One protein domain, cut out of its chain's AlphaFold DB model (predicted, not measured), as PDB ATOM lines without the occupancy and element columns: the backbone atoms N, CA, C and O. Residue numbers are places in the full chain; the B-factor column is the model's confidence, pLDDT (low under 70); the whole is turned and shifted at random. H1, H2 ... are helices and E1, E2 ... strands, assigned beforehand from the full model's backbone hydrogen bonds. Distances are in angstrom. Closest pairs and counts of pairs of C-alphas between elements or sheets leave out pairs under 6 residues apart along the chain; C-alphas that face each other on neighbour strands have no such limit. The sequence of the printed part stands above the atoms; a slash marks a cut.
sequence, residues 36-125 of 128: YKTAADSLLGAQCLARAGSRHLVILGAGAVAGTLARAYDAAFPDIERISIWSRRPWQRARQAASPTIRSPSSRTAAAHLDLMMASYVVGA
ATOM      1  N   TYR A  36     -17.958  -1.564  21.348       91.31
ATOM      2  CA  TYR A  36     -18.436  -2.594  22.274       91.31
ATOM      3  C   TYR A  36     -19.448  -2.061  23.281       91.31
ATOM      4  O   TYR A  36     -20.498  -2.675  23.455       91.31
ATOM      5  N   LYS A  37     -19.188  -0.901  23.893       93.00
ATOM      6  CA  LYS A  37     -20.086  -0.338  24.906       93.00
ATOM      7  C   LYS A  37     -21.442   0.020  24.298       93.00
ATOM      8  O   LYS A  37     -22.473  -0.293  24.868       93.00
ATOM      9  N   THR A  38     -21.458   0.600  23.094       92.31
ATOM     10  CA  THR A  38     -22.713   0.963  22.412       92.31
ATOM     11  C   THR A  38     -23.523  -0.271  22.035       92.31
ATOM     12  O   THR A  38     -24.746  -0.261  22.154       92.31
ATOM     13  N   ALA A  39     -22.856  -1.344  21.598       92.06
ATOM     14  CA  ALA A  39     -23.539  -2.598  21.327       92.06
ATOM     15  C   ALA A  39     -24.099  -3.230  22.609       92.06
ATOM     16  O   ALA A  39     -25.246  -3.660  22.600       92.06
ATOM     17  N   ALA A  40     -23.332  -3.223  23.702       93.69
ATOM     18  CA  ALA A  40     -23.764  -3.743  24.996       93.69
ATOM     19  C   ALA A  40     -24.959  -2.964  25.573       93.69
ATOM     20  O   ALA A  40     -25.963  -3.583  25.913       93.69
ATOM     21  N   ASP A  41     -24.895  -1.626  25.603       94.44
ATOM     22  CA  ASP A  41     -25.995  -0.765  26.065       94.44
ATOM     23  C   ASP A  41     -27.280  -1.052  25.269       94.44
ATOM     24  O   ASP A  41     -28.371  -1.186  25.827       94.44
ATOM     25  N   SER A  42     -27.149  -1.181  23.944       92.94
ATOM     26  CA  SER A  42     -28.277  -1.475  23.065       92.94
ATOM     27  C   SER A  42     -28.848  -2.873  23.311       92.94
ATOM     28  O   SER A  42     -30.063  -3.006  23.435       92.94
ATOM     29  N   LEU A  43     -27.992  -3.895  23.408       93.56
ATOM     30  CA  LEU A  43     -28.402  -5.268  23.699       93.56
ATOM     31  C   LEU A  43     -29.143  -5.370  25.027       93.56
ATOM     32  O   LEU A  43     -30.183  -6.017  25.079       93.56
ATOM     33  N   LEU A  44     -28.640  -4.714  26.073       94.19
ATOM     34  CA  LEU A  44     -29.304  -4.682  27.370       94.19
ATOM     35  C   LEU A  44     -30.705  -4.068  27.242       94.19
ATOM     36  O   LEU A  44     -31.681  -4.643  27.716       94.19
ATOM     37  N   GLY A  45     -30.822  -2.949  26.521       92.44
ATOM     38  CA  GLY A  45     -32.119  -2.346  26.216       92.44
ATOM     39  C   GLY A  45     -33.068  -3.315  25.506       92.44
ATOM     40  O   GLY A  45     -34.240  -3.403  25.863       92.44
ATOM     41  N   ALA A  46     -32.575  -4.081  24.533       92.75
ATOM     42  CA  ALA A  46     -33.373  -5.087  23.839       92.75
ATOM     43  C   ALA A  46     -33.756  -6.267  24.738       92.75
ATOM     44  O   ALA A  46     -34.894  -6.715  24.690       92.75
ATOM     45  N   GLN A  47     -32.852  -6.752  25.586       90.75
ATOM     46  CA  GLN A  47     -33.147  -7.840  26.525       90.75
ATOM     47  C   GLN A  47     -34.259  -7.454  27.505       90.75
ATOM     48  O   GLN A  47     -35.063  -8.300  27.885       90.75
ATOM     49  N   CYS A  48     -34.328  -6.177  27.882       93.25
ATOM     50  CA  CYS A  48     -35.355  -5.673  28.784       93.25
ATOM     51  C   CYS A  48     -36.670  -5.302  28.081       93.25
ATOM     52  O   CYS A  48     -37.726  -5.407  28.700       93.25
ATOM     53  N   LEU A  49     -36.623  -4.820  26.833       92.75
ATOM     54  CA  LEU A  49     -37.761  -4.128  26.205       92.75
ATOM     55  C   LEU A  49     -38.230  -4.735  24.879       92.75
ATOM     56  O   LEU A  49     -39.307  -4.379  24.400       92.75
ATOM     57  N   ALA A  50     -37.445  -5.605  24.240       90.19
ATOM     58  CA  ALA A  50     -37.853  -6.204  22.977       90.19
ATOM     59  C   ALA A  50     -39.024  -7.168  23.193       90.19
ATOM     60  O   ALA A  50     -39.084  -7.920  24.165       90.19
ATOM     61  N   ARG A  51     -39.957  -7.182  22.236       88.81
ATOM     62  CA  ARG A  51     -41.065  -8.137  22.229       88.81
ATOM     63  C   ARG A  51     -40.511  -9.565  22.204       88.81
ATOM     64  O   ARG A  51     -39.664  -9.877  21.364       88.81
ATOM     65  N   ALA A  52     -41.038 -10.445  23.054       86.94
ATOM     66  CA  ALA A  52     -40.686 -11.863  23.029       86.94
ATOM     67  C   ALA A  52     -40.936 -12.465  21.632       86.94
ATOM     68  O   ALA A  52     -41.947 -12.164  20.988       86.94
ATOM     69  N   GLY A  53     -40.003 -13.285  21.139       85.81
ATOM     70  CA  GLY A  53     -40.068 -13.839  19.782       85.81
ATOM     71  C   GLY A  53     -39.890 -12.788  18.679       85.81
ATOM     72  O   GLY A  53     -40.530 -12.871  17.627       85.81
ATOM     73  N   SER A  54     -39.086 -11.751  18.924       89.00
ATOM     74  CA  SER A  54     -38.645 -10.832  17.872       89.00
ATOM     75  C   SER A  54     -37.693 -11.552  16.920       89.00
ATOM     76  O   SER A  54     -36.654 -12.041  17.343       89.00
ATOM     77  N   ARG A  55     -38.049 -11.590  15.632       90.00
ATOM     78  CA  ARG A  55     -37.279 -12.292  14.586       90.00
ATOM     79  C   ARG A  55     -36.657 -11.355  13.551       90.00
ATOM     80  O   ARG A  55     -35.839 -11.776  12.740       90.00
ATOM     81  N   HIS A  56     -37.033 -10.074  13.568       88.50
ATOM     82  CA  HIS A  56     -36.533  -9.068  12.629       88.50
ATOM     83  C   HIS A  56     -36.036  -7.827  13.366       88.50
ATOM     84  O   HIS A  56     -36.823  -7.101  13.984       88.50
ATOM     85  N   LEU A  57     -34.728  -7.589  13.258       88.38
ATOM     86  CA  LEU A  57     -34.046  -6.388  13.725       88.38
ATOM     87  C   LEU A  57     -33.851  -5.402  12.573       88.38
ATOM     88  O   LEU A  57     -33.391  -5.773  11.489       88.38
ATOM     89  N   VAL A  58     -34.104  -4.121  12.837       89.62
ATOM     90  CA  VAL A  58     -33.709  -3.034  11.937       89.62
ATOM     91  C   VAL A  58     -32.703  -2.116  12.624       89.62
ATOM     92  O   VAL A  58     -32.975  -1.545  13.679       89.62
ATOM     93  N   ILE A  59     -31.540  -1.941  11.996       88.75
ATOM     94  CA  ILE A  59     -30.513  -0.982  12.408       88.75
ATOM     95  C   ILE A  59     -30.675   0.285  11.569       88.75
ATOM     96  O   ILE A  59     -30.520   0.272  10.344       88.75
ATOM     97  N   LEU A  60     -30.972   1.399  12.231       88.19
ATOM     98  CA  LEU A  60     -31.068   2.712  11.609       88.19
ATOM     99  C   LEU A  60     -29.709   3.402  11.658       88.19
ATOM    100  O   LEU A  60     -29.269   3.863  12.706       88.19
ATOM    101  N   GLY A  61     -29.070   3.506  10.502       85.06
ATOM    102  CA  GLY A  61     -27.747   4.085  10.332       85.06
ATOM    103  C   GLY A  61     -26.732   3.036   9.892       85.06
ATOM    104  O   GLY A  61     -26.522   2.024  10.547       85.06
ATOM    105  N   ALA A  62     -26.038   3.316   8.787       85.94
ATOM    106  CA  ALA A  62     -24.940   2.493   8.271       85.94
ATOM    107  C   ALA A  62     -23.564   3.074   8.671       85.94
ATOM    108  O   ALA A  62     -22.619   3.084   7.880       85.94
ATOM    109  N   GLY A  63     -23.488   3.634   9.885       84.38
ATOM    110  CA  GLY A  63     -22.294   4.259  10.464       84.38
ATOM    111  C   GLY A  63     -21.310   3.247  11.057       84.38
ATOM    112  O   GLY A  63     -21.476   2.041  10.889       84.38
ATOM    113  N   ALA A  64     -20.289   3.738  11.764       84.62
ATOM    114  CA  ALA A  64     -19.167   2.922  12.248       84.62
ATOM    115  C   ALA A  64     -19.599   1.717  13.107       84.62
ATOM    116  O   ALA A  64     -19.053   0.627  12.955       84.62
ATOM    117  N   VAL A  65     -20.626   1.884  13.944       89.19
ATOM    118  CA  VAL A  65     -21.083   0.851  14.889       89.19
ATOM    119  C   VAL A  65     -22.082  -0.153  14.303       89.19
ATOM    120  O   VAL A  65     -22.338  -1.177  14.930       89.19
ATOM    121  N   ALA A  66     -22.631   0.091  13.104       88.75
ATOM    122  CA  ALA A  66     -23.724  -0.712  12.541       88.75
ATOM    123  C   ALA A  66     -23.363  -2.200  12.408       88.75
ATOM    124  O   ALA A  66     -24.158  -3.074  12.738       88.75
ATOM    125  N   GLY A  67     -22.132  -2.488  11.977       88.69
ATOM    126  CA  GLY A  67     -21.645  -3.859  11.871       88.69
ATOM    127  C   GLY A  67     -21.461  -4.545  13.229       88.69
ATOM    128  O   GLY A  67     -21.810  -5.714  13.376       88.69
ATOM    129  N   THR A  68     -20.949  -3.830  14.237       90.62
ATOM    130  CA  THR A  68     -20.807  -4.390  15.591       90.62
ATOM    131  C   THR A  68     -22.172  -4.693  16.201       90.62
ATOM    132  O   THR A  68     -22.334  -5.765  16.771       90.62
ATOM    133  N   LEU A  69     -23.154  -3.803  16.023       91.75
ATOM    134  CA  LEU A  69     -24.533  -4.044  16.444       91.75
ATOM    135  C   LEU A  69     -25.109  -5.295  15.780       91.75
ATOM    136  O   LEU A  69     -25.593  -6.171  16.483       91.75
ATOM    137  N   ALA A  70     -24.993  -5.424  14.454       90.12
ATOM    138  CA  ALA A  70     -25.516  -6.590  13.742       90.12
ATOM    139  C   ALA A  70     -24.982  -7.911  14.324       90.12
ATOM    140  O   ALA A  70     -25.773  -8.784  14.661       90.12
ATOM    141  N   ARG A  71     -23.662  -8.026  14.532       90.25
ATOM    142  CA  ARG A  71     -23.062  -9.229  15.140       90.25
ATOM    143  C   ARG A  71     -23.491  -9.451  16.585       90.25
ATOM    144  O   ARG A  71     -23.705 -10.586  16.987       90.25
ATOM    145  N   ALA A  72     -23.565  -8.381  17.372       92.50
ATOM    146  CA  ALA A  72     -23.929  -8.474  18.778       92.50
ATOM    147  C   ALA A  72     -25.362  -9.007  18.936       92.50
ATOM    148  O   ALA A  72     -25.601  -9.887  19.756       92.50
ATOM    149  N   TYR A  73     -26.292  -8.530  18.105       92.62
ATOM    150  CA  TYR A  73     -27.671  -9.016  18.090       92.62
ATOM    151  C   TYR A  73     -27.804 -10.432  17.532       92.62
ATOM    152  O   TYR A  73     -28.509 -11.227  18.138       92.62
ATOM    153  N   ASP A  74     -27.102 -10.761  16.443       90.00
ATOM    154  CA  ASP A  74     -27.061 -12.124  15.883       90.00
ATOM    155  C   ASP A  74     -26.576 -13.145  16.931       90.00
ATOM    156  O   ASP A  74     -27.110 -14.243  17.035       90.00
ATOM    157  N   ALA A  75     -25.610 -12.757  17.772       91.50
ATOM    158  CA  ALA A  75     -25.102 -13.603  18.851       91.50
ATOM    159  C   ALA A  75     -26.029 -13.675  20.080       91.50
ATOM    160  O   ALA A  75     -26.108 -14.719  20.723       91.50
ATOM    161  N   ALA A  76     -26.690 -12.574  20.449       91.25
ATOM    162  CA  ALA A  76     -27.481 -12.490  21.680       91.25
ATOM    163  C   ALA A  76     -28.948 -12.921  21.517       91.25
ATOM    164  O   ALA A  76     -29.589 -13.276  22.504       91.25
ATOM    165  N   PHE A  77     -29.485 -12.878  20.297       89.62
ATOM    166  CA  PHE A  77     -30.871 -13.219  19.984       89.62
ATOM    167  C   PHE A  77     -30.901 -14.301  18.892       89.62
ATOM    168  O   PHE A  77     -31.033 -13.974  17.711       89.62
ATOM    169  N   PRO A  78     -30.800 -15.591  19.264       86.94
ATOM    170  CA  PRO A  78     -30.660 -16.690  18.304       86.94
ATOM    171  C   PRO A  78     -31.875 -16.865  17.379       86.94
ATOM    172  O   PRO A  78     -31.750 -17.452  16.310       86.94
ATOM    173  N   ASP A  79     -33.039 -16.335  17.768       89.12
ATOM    174  CA  ASP A  79     -34.269 -16.372  16.970       89.12
ATOM    175  C   ASP A  79     -34.344 -15.264  15.900       89.12
ATOM    176  O   ASP A  79     -35.336 -15.175  15.172       89.12
ATOM    177  N   ILE A  80     -33.341 -14.382  15.798       87.62
ATOM    178  CA  ILE A  80     -33.297 -13.381  14.728       87.62
ATOM    179  C   ILE A  80     -33.075 -14.080  13.383       87.62
ATOM    180  O   ILE A  80     -32.035 -14.668  13.112       87.62
ATOM    181  N   GLU A  81     -34.051 -13.937  12.492       88.31
ATOM    182  CA  GLU A  81     -34.017 -14.465  11.125       88.31
ATOM    183  C   GLU A  81     -33.574 -13.407  10.108       88.31
ATOM    184  O   GLU A  81     -33.122 -13.727   9.007       88.31
ATOM    185  N   ARG A  82     -33.734 -12.121  10.445       85.25
ATOM    186  CA  ARG A  82     -33.420 -11.007   9.545       85.25
ATOM    187  C   ARG A  82     -32.840  -9.819  10.298       85.25
ATOM    188  O   ARG A  82     -33.393  -9.366  11.299       85.25
ATOM    189  N   ILE A  83     -31.781  -9.247   9.728       86.12
ATOM    190  CA  ILE A  83     -31.215  -7.959  10.133       86.12
ATOM    191  C   ILE A  83     -31.220  -7.041   8.910       86.12
ATOM    192  O   ILE A  83     -30.515  -7.298   7.935       86.12
ATOM    193  N   SER A  84     -32.008  -5.966   8.947       84.75
ATOM    194  CA  SER A  84     -32.002  -4.933   7.901       84.75
ATOM    195  C   SER A  84     -31.207  -3.713   8.364       84.75
ATOM    196  O   SER A  84     -31.313  -3.296   9.515       84.75
ATOM    197  N   ILE A  85     -30.451  -3.091   7.455       83.69
ATOM    198  CA  ILE A  85     -29.745  -1.831   7.726       83.69
ATOM    199  C   ILE A  85     -30.321  -0.731   6.848       83.69
ATOM    200  O   ILE A  85     -30.228  -0.767   5.616       83.69
ATOM    201  N   TRP A  86     -30.857   0.300   7.490       85.00
ATOM    202  CA  TRP A  86     -31.330   1.494   6.814       85.00
ATOM    203  C   TRP A  86     -30.287   2.613   6.880       85.00
ATOM    204  O   TRP A  86     -29.618   2.822   7.886       85.00
ATOM    205  N   SER A  87     -30.148   3.380   5.801       82.44
ATOM    206  CA  SER A  87     -29.434   4.658   5.819       82.44
ATOM    207  C   SER A  87     -29.997   5.574   4.746       82.44
ATOM    208  O   SER A  87     -30.288   5.125   3.633       82.44
ATOM    209  N   ARG A  88     -30.040   6.873   5.068       80.94
ATOM    210  CA  ARG A  88     -30.360   7.964   4.136       80.94
ATOM    211  C   ARG A  88     -29.512   7.925   2.865       80.94
ATOM    212  O   ARG A  88     -29.984   8.318   1.808       80.94
ATOM    213  N   ARG A  89     -28.252   7.486   2.961       81.38
ATOM    214  CA  ARG A  89     -27.308   7.459   1.835       81.38
ATOM    215  C   ARG A  89     -27.086   6.013   1.370       81.38
ATOM    216  O   ARG A  89     -26.446   5.252   2.097       81.38
ATOM    217  N   PRO A  90     -27.548   5.624   0.165       77.06
ATOM    218  CA  PRO A  90     -27.448   4.248  -0.330       77.06
ATOM    219  C   PRO A  90     -26.028   3.671  -0.331       77.06
ATOM    220  O   PRO A  90     -25.832   2.522   0.060       77.06
ATOM    221  N   TRP A  91     -25.026   4.481  -0.681       79.31
ATOM    222  CA  TRP A  91     -23.625   4.051  -0.713       79.31
ATOM    223  C   TRP A  91     -23.094   3.612   0.661       79.31
ATOM    224  O   TRP A  91     -22.231   2.743   0.736       79.31
ATOM    225  N   GLN A  92     -23.626   4.159   1.763       79.44
ATOM    226  CA  GLN A  92     -23.232   3.735   3.110       79.44
ATOM    227  C   GLN A  92     -23.732   2.319   3.413       79.44
ATOM    228  O   GLN A  92     -23.014   1.542   4.037       79.44
ATOM    229  N   ARG A  93     -24.931   1.963   2.925       75.38
ATOM    230  CA  ARG A  93     -25.476   0.599   3.040       75.38
ATOM    231  C   ARG A  93     -24.628  -0.388   2.249       75.38
ATOM    232  O   ARG A  93     -24.229  -1.407   2.797       75.38
ATOM    233  N   ALA A  94     -24.297  -0.045   1.003       76.44
ATOM    234  CA  ALA A  94     -23.431  -0.866   0.159       76.44
ATOM    235  C   ALA A  94     -22.062  -1.109   0.816       76.44
ATOM    236  O   ALA A  94     -21.577  -2.236   0.844       76.44
ATOM    237  N   ARG A  95     -21.477  -0.071   1.429       79.81
ATOM    238  CA  ARG A  95     -20.201  -0.194   2.144       79.81
ATOM    239  C   ARG A  95     -20.283  -1.131   3.350       79.81
ATOM    240  O   ARG A  95     -19.321  -1.846   3.607       79.81
ATOM    241  N   GLN A  96     -21.408  -1.150   4.068       81.06
ATOM    242  CA  GLN A  96     -21.590  -2.084   5.182       81.06
ATOM    243  C   GLN A  96     -21.863  -3.515   4.736       81.06
ATOM    244  O   GLN A  96     -21.303  -4.428   5.334       81.06
ATOM    245  N   ALA A  97     -22.616  -3.720   3.656       73.12
ATOM    246  CA  ALA A  97     -22.796  -5.047   3.069       73.12
ATOM    247  C   ALA A  97     -21.470  -5.663   2.576       73.12
ATOM    248  O   ALA A  97     -21.294  -6.874   2.634       73.12
ATOM    249  N   ALA A  98     -20.521  -4.836   2.129       71.69
ATOM    250  CA  ALA A  98     -19.183  -5.276   1.733       71.69
ATOM    251  C   ALA A  98     -18.209  -5.476   2.917       71.69
ATOM    252  O   ALA A  98     -17.095  -5.958   2.720       71.69
ATOM    253  N   SER A  99     -18.585  -5.082   4.141       65.44
ATOM    254  CA  SER A  99     -17.708  -5.188   5.308       65.44
ATOM    255  C   SER A  99     -17.604  -6.644   5.773       65.44
ATOM    256  O   SER A  99     -18.638  -7.284   5.973       65.44
ATOM    257  N   PRO A 100     -16.396  -7.164   6.075       56.19
ATOM    258  CA  PRO A 100     -16.216  -8.533   6.575       56.19
ATOM    259  C   PRO A 100     -16.941  -8.789   7.907       56.19
ATOM    260  O   PRO A 100     -17.092  -9.926   8.336       56.19
ATOM    261  N   THR A 101     -17.401  -7.724   8.565       56.09
ATOM    262  CA  THR A 101     -18.172  -7.775   9.804       56.09
ATOM    263  C   THR A 101     -19.608  -8.287   9.615       56.09
ATOM    264  O   THR A 101     -20.153  -8.856  10.554       56.09
ATOM    265  N   ILE A 102     -20.215  -8.131   8.433       55.72
ATOM    266  CA  ILE A 102     -21.610  -8.523   8.152       55.72
ATOM    267  C   ILE A 102     -21.611  -9.708   7.183       55.72
ATOM    268  O   ILE A 102     -22.064  -9.621   6.048       55.72
ATOM    269  N   ARG A 103     -21.014 -10.821   7.608       45.56
ATOM    270  CA  ARG A 103     -20.953 -12.054   6.816       45.56
ATOM    271  C   ARG A 103     -21.457 -13.247   7.634       45.56
ATOM    272  O   ARG A 103     -20.815 -14.293   7.642       45.56
ATOM    273  N   SER A 104     -22.565 -13.075   8.367       40.41
ATOM    274  CA  SER A 104     -23.234 -14.209   9.019       40.41
ATOM    275  C   SER A 104     -24.074 -14.973   7.975       40.41
ATOM    276  O   SER A 104     -24.695 -14.330   7.125       40.41
ATOM    277  N   PRO A 105     -24.090 -16.321   7.980       35.56
ATOM    278  CA  PRO A 105     -24.818 -17.116   6.983       35.56
ATOM    279  C   PRO A 105     -26.348 -16.934   7.009       35.56
ATOM    280  O   PRO A 105     -27.009 -17.225   6.014       35.56
ATOM    281  N   SER A 106     -26.914 -16.463   8.124       40.75
ATOM    282  CA  SER A 106     -28.359 -16.294   8.347       40.75
ATOM    283  C   SER A 106     -28.865 -14.872   8.068       40.75
ATOM    284  O   SER A 106     -30.045 -14.688   7.767       40.75
ATOM    285  N   SER A 107     -28.001 -13.852   8.108       43.62
ATOM    286  CA  SER A 107     -28.420 -12.449   8.005       43.62
ATOM    287  C   SER A 107     -28.611 -11.994   6.551       43.62
ATOM    288  O   SER A 107     -27.726 -11.429   5.904       43.62
ATOM    289  N   ARG A 108     -29.827 -12.172   6.012       47.72
ATOM    290  CA  ARG A 108     -30.225 -11.513   4.751       47.72
ATOM    291  C   ARG A 108     -30.335 -10.006   4.977       47.72
ATOM    292  O   ARG A 108     -31.373  -9.501   5.402       47.72
ATOM    293  N   THR A 109     -29.261  -9.285   4.665       50.56
ATOM    294  CA  THR A 109     -29.240  -7.819   4.715       50.56
ATOM    295  C   THR A 109     -30.047  -7.268   3.540       50.56
ATOM    296  O   THR A 109     -29.537  -7.108   2.433       50.56
ATOM    297  N   ALA A 110     -31.333  -7.004   3.759       45.72
ATOM    298  CA  ALA A 110     -32.195  -6.399   2.752       45.72
ATOM    299  C   ALA A 110     -32.059  -4.868   2.763       45.72
ATOM    300  O   ALA A 110     -32.132  -4.207   3.799       45.72
ATOM    301  N   ALA A 111     -31.865  -4.297   1.578       46.91
ATOM    302  CA  ALA A 111     -31.862  -2.865   1.335       46.91
ATOM    303  C   ALA A 111     -33.305  -2.381   1.122       46.91
ATOM    304  O   ALA A 111     -33.805  -2.506   0.010       46.91
ATOM    305  N   ALA A 112     -33.976  -1.810   2.128       47.47
ATOM    306  CA  ALA A 112     -35.349  -1.342   1.913       47.47
ATOM    307  C   ALA A 112     -35.692  -0.014   2.598       47.47
ATOM    308  O   ALA A 112     -35.451   0.206   3.782       47.47
ATOM    309  N   HIS A 113     -36.317   0.852   1.802       39.88
ATOM    310  CA  HIS A 113     -36.959   2.115   2.166       39.88
ATOM    311  C   HIS A 113     -38.255   1.908   2.989       39.88
ATOM    312  O   HIS A 113     -38.759   2.870   3.558       39.88
ATOM    313  N   LEU A 114     -38.757   0.666   3.084       40.44
ATOM    314  CA  LEU A 114     -40.091   0.296   3.591       40.44
ATOM    315  C   LEU A 114     -40.088  -0.693   4.784       40.44
ATOM    316  O   LEU A 114     -41.150  -1.052   5.278       40.44
ATOM    317  N   ASP A 115     -38.923  -1.112   5.290       52.47
ATOM    318  CA  ASP A 115     -38.817  -2.200   6.290       52.47
ATOM    319  C   ASP A 115     -39.169  -1.800   7.739       52.47
ATOM    320  O   ASP A 115     -39.323  -2.669   8.593       52.47
ATOM    321  N   LEU A 116     -39.292  -0.503   8.047       53.28
ATOM    322  CA  LEU A 116     -39.503  -0.023   9.422       53.28
ATOM    323  C   LEU A 116     -40.838  -0.491  10.022       53.28
ATOM    324  O   LEU A 116     -40.896  -0.759  11.215       53.28
ATOM    325  N   MET A 117     -41.882  -0.638   9.198       42.31
ATOM    326  CA  MET A 117     -43.205  -1.098   9.648       42.31
ATOM    327  C   MET A 117     -43.243  -2.592   9.999       42.31
ATOM    328  O   MET A 117     -44.117  -3.012  10.748       42.31
ATOM    329  N   MET A 118     -42.299  -3.388   9.487       51.31
ATOM    330  CA  MET A 118     -42.216  -4.832   9.752       51.31
ATOM    331  C   MET A 118     -41.236  -5.174  10.881       51.31
ATOM    332  O   MET A 118     -41.148  -6.329  11.304       51.31
ATOM    333  N   ALA A 119     -40.493  -4.179  11.371       56.25
ATOM    334  CA  ALA A 119     -39.494  -4.366  12.405       56.25
ATOM    335  C   ALA A 119     -40.155  -4.803  13.718       56.25
ATOM    336  O   ALA A 119     -41.031  -4.122  14.247       56.25
ATOM    337  N   SER A 120     -39.692  -5.919  14.279       54.69
ATOM    338  CA  SER A 120     -40.093  -6.314  15.635       54.69
ATOM    339  C   SER A 120     -39.299  -5.558  16.704       54.69
ATOM    340  O   SER A 120     -39.770  -5.416  17.829       54.69
ATOM    341  N   TYR A 121     -38.110  -5.062  16.343       66.50
ATOM    342  CA  TYR A 121     -37.264  -4.222  17.183       66.50
ATOM    343  C   TYR A 121     -36.373  -3.308  16.326       66.50
ATOM    344  O   TYR A 121     -35.908  -3.701  15.250       66.50
ATOM    345  N   VAL A 122     -36.130  -2.083  16.800       70.50
ATOM    346  CA  VAL A 122     -35.387  -1.047  16.069       70.50
ATOM    347  C   VAL A 122     -34.273  -0.484  16.944       70.50
ATOM    348  O   VAL A 122     -34.525  -0.027  18.056       70.50
ATOM    349  N   VAL A 123     -33.052  -0.448  16.406       75.38
ATOM    350  CA  VAL A 123     -31.902   0.216  17.035       75.38
ATOM    351  C   VAL A 123     -31.499   1.442  16.236       75.38
ATOM    352  O   VAL A 123     -31.213   1.357  15.041       75.38
ATOM    353  N   GLY A 124     -31.413   2.581  16.919       60.72
ATOM    354  CA  GLY A 124     -30.815   3.797  16.380       60.72
ATOM    355  C   GLY A 124     -29.298   3.806  16.554       60.72
ATOM    356  O   GLY A 124     -28.803   3.824  17.674       60.72
ATOM    357  N   ALA A 125     -28.559   3.859  15.448       55.12
ATOM    358  CA  ALA A 125     -27.130   4.139  15.419       55.12
ATOM    359  C   ALA A 125     -26.906   5.468  14.687       55.12
ATOM    360  O   ALA A 125     -26.615   5.515  13.489       55.12
TER     361      ALA A 125
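AT A GLANCE: This is residues 36 to 125 of the 128 residues of the protein "Ornithine cyclodeaminase/alanine dehydrogenase-like protein (Mu-crystallin family)" of Rhizobium aethiopicum (UniProt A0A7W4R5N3). A small, nearly flat sheet of three parallel strands has H2 packed along one face, with H1 on the sheet at its E3 edge and H3 on it at its E2 edge. The other face has little cover: the short helix H4 lies over it, and a long link, residues 98 to 114, leads from H3 past the E2 edge to reach it. The 90 printed residues hold four named helices and three named strands in the order H1 E1 H2 E2 H3 H4 E3, with the sheet order E2 E1 E3; the class is mixed, helices and strands. The whole is compact, with a radius of gyration of the C-alphas of 11.8 A, and spans 33 by 28 by 24 A.

HOW THE PARTS SIT: H1, residues 36 to 49, touches H2, residues 66 to 76, at a steep tilt of 50 degrees, the same way; their closest C-alphas are those of Ala 39 and Leu 69, 5.2 A apart. H1 is on the sheet, where its closest C-alpha pair with E3, residues 121 to 124, is Ser 42 and Val 123, 7.2 A. E1, residues 56 to 60, is the inner strand, parallel to E3 at 16 degrees, with N 60 and O 123 within hydrogen-bond range at 2.8 A. E2, residues 82 to 86, is parallel to E1 at 18 degrees, with N 59 and O 84 at 2.8 A. E1, H2 and E2 form a strand-helix-strand unit, two parallel neighbour strands with a helix between, and its crossover is right-handed. H2 lies over E1 at a height of 8.8 A over the sheet and runs along the strands, at 23 degrees to E1 on the local plane. H3, residues 90 to 97, is on the sheet and close to H2 but not clearly touching it: the C-alphas of Gly 67 and Gln 96, the closest, are 6.9 A apart. H4, residues 115 to 118, is on the opposite face from H2, 8.3 A over the sheet. H1 and H3 are apart. In H1, H2 and H3 every O i to N i+4 pair is within hydrogen-bond range; H4 is too short for such a pair.

IN THESE COORDINATES: H1 begins at C-alpha 36, (-18.436, -2.594, 22.274), and is 19.8 A long. E1 and E2 each measure 13.0 A, H2 15.4 A and H3 10.9 A. H4 measures 5.5 A, and E3, 10.3 A long, ends at C-alpha 124, (-30.815, 3.797, 16.380).

THE WHOLE: The C-alphas of Ala 52 and Trp 91, 33.3 A apart, are the two farthest apart. The printed part has no cut. The link from H3 to H4 is long, with 17 residues. The mean pLDDT of the printed part is 76.7; residues 99 to 121 and 124 to 125 are under 70.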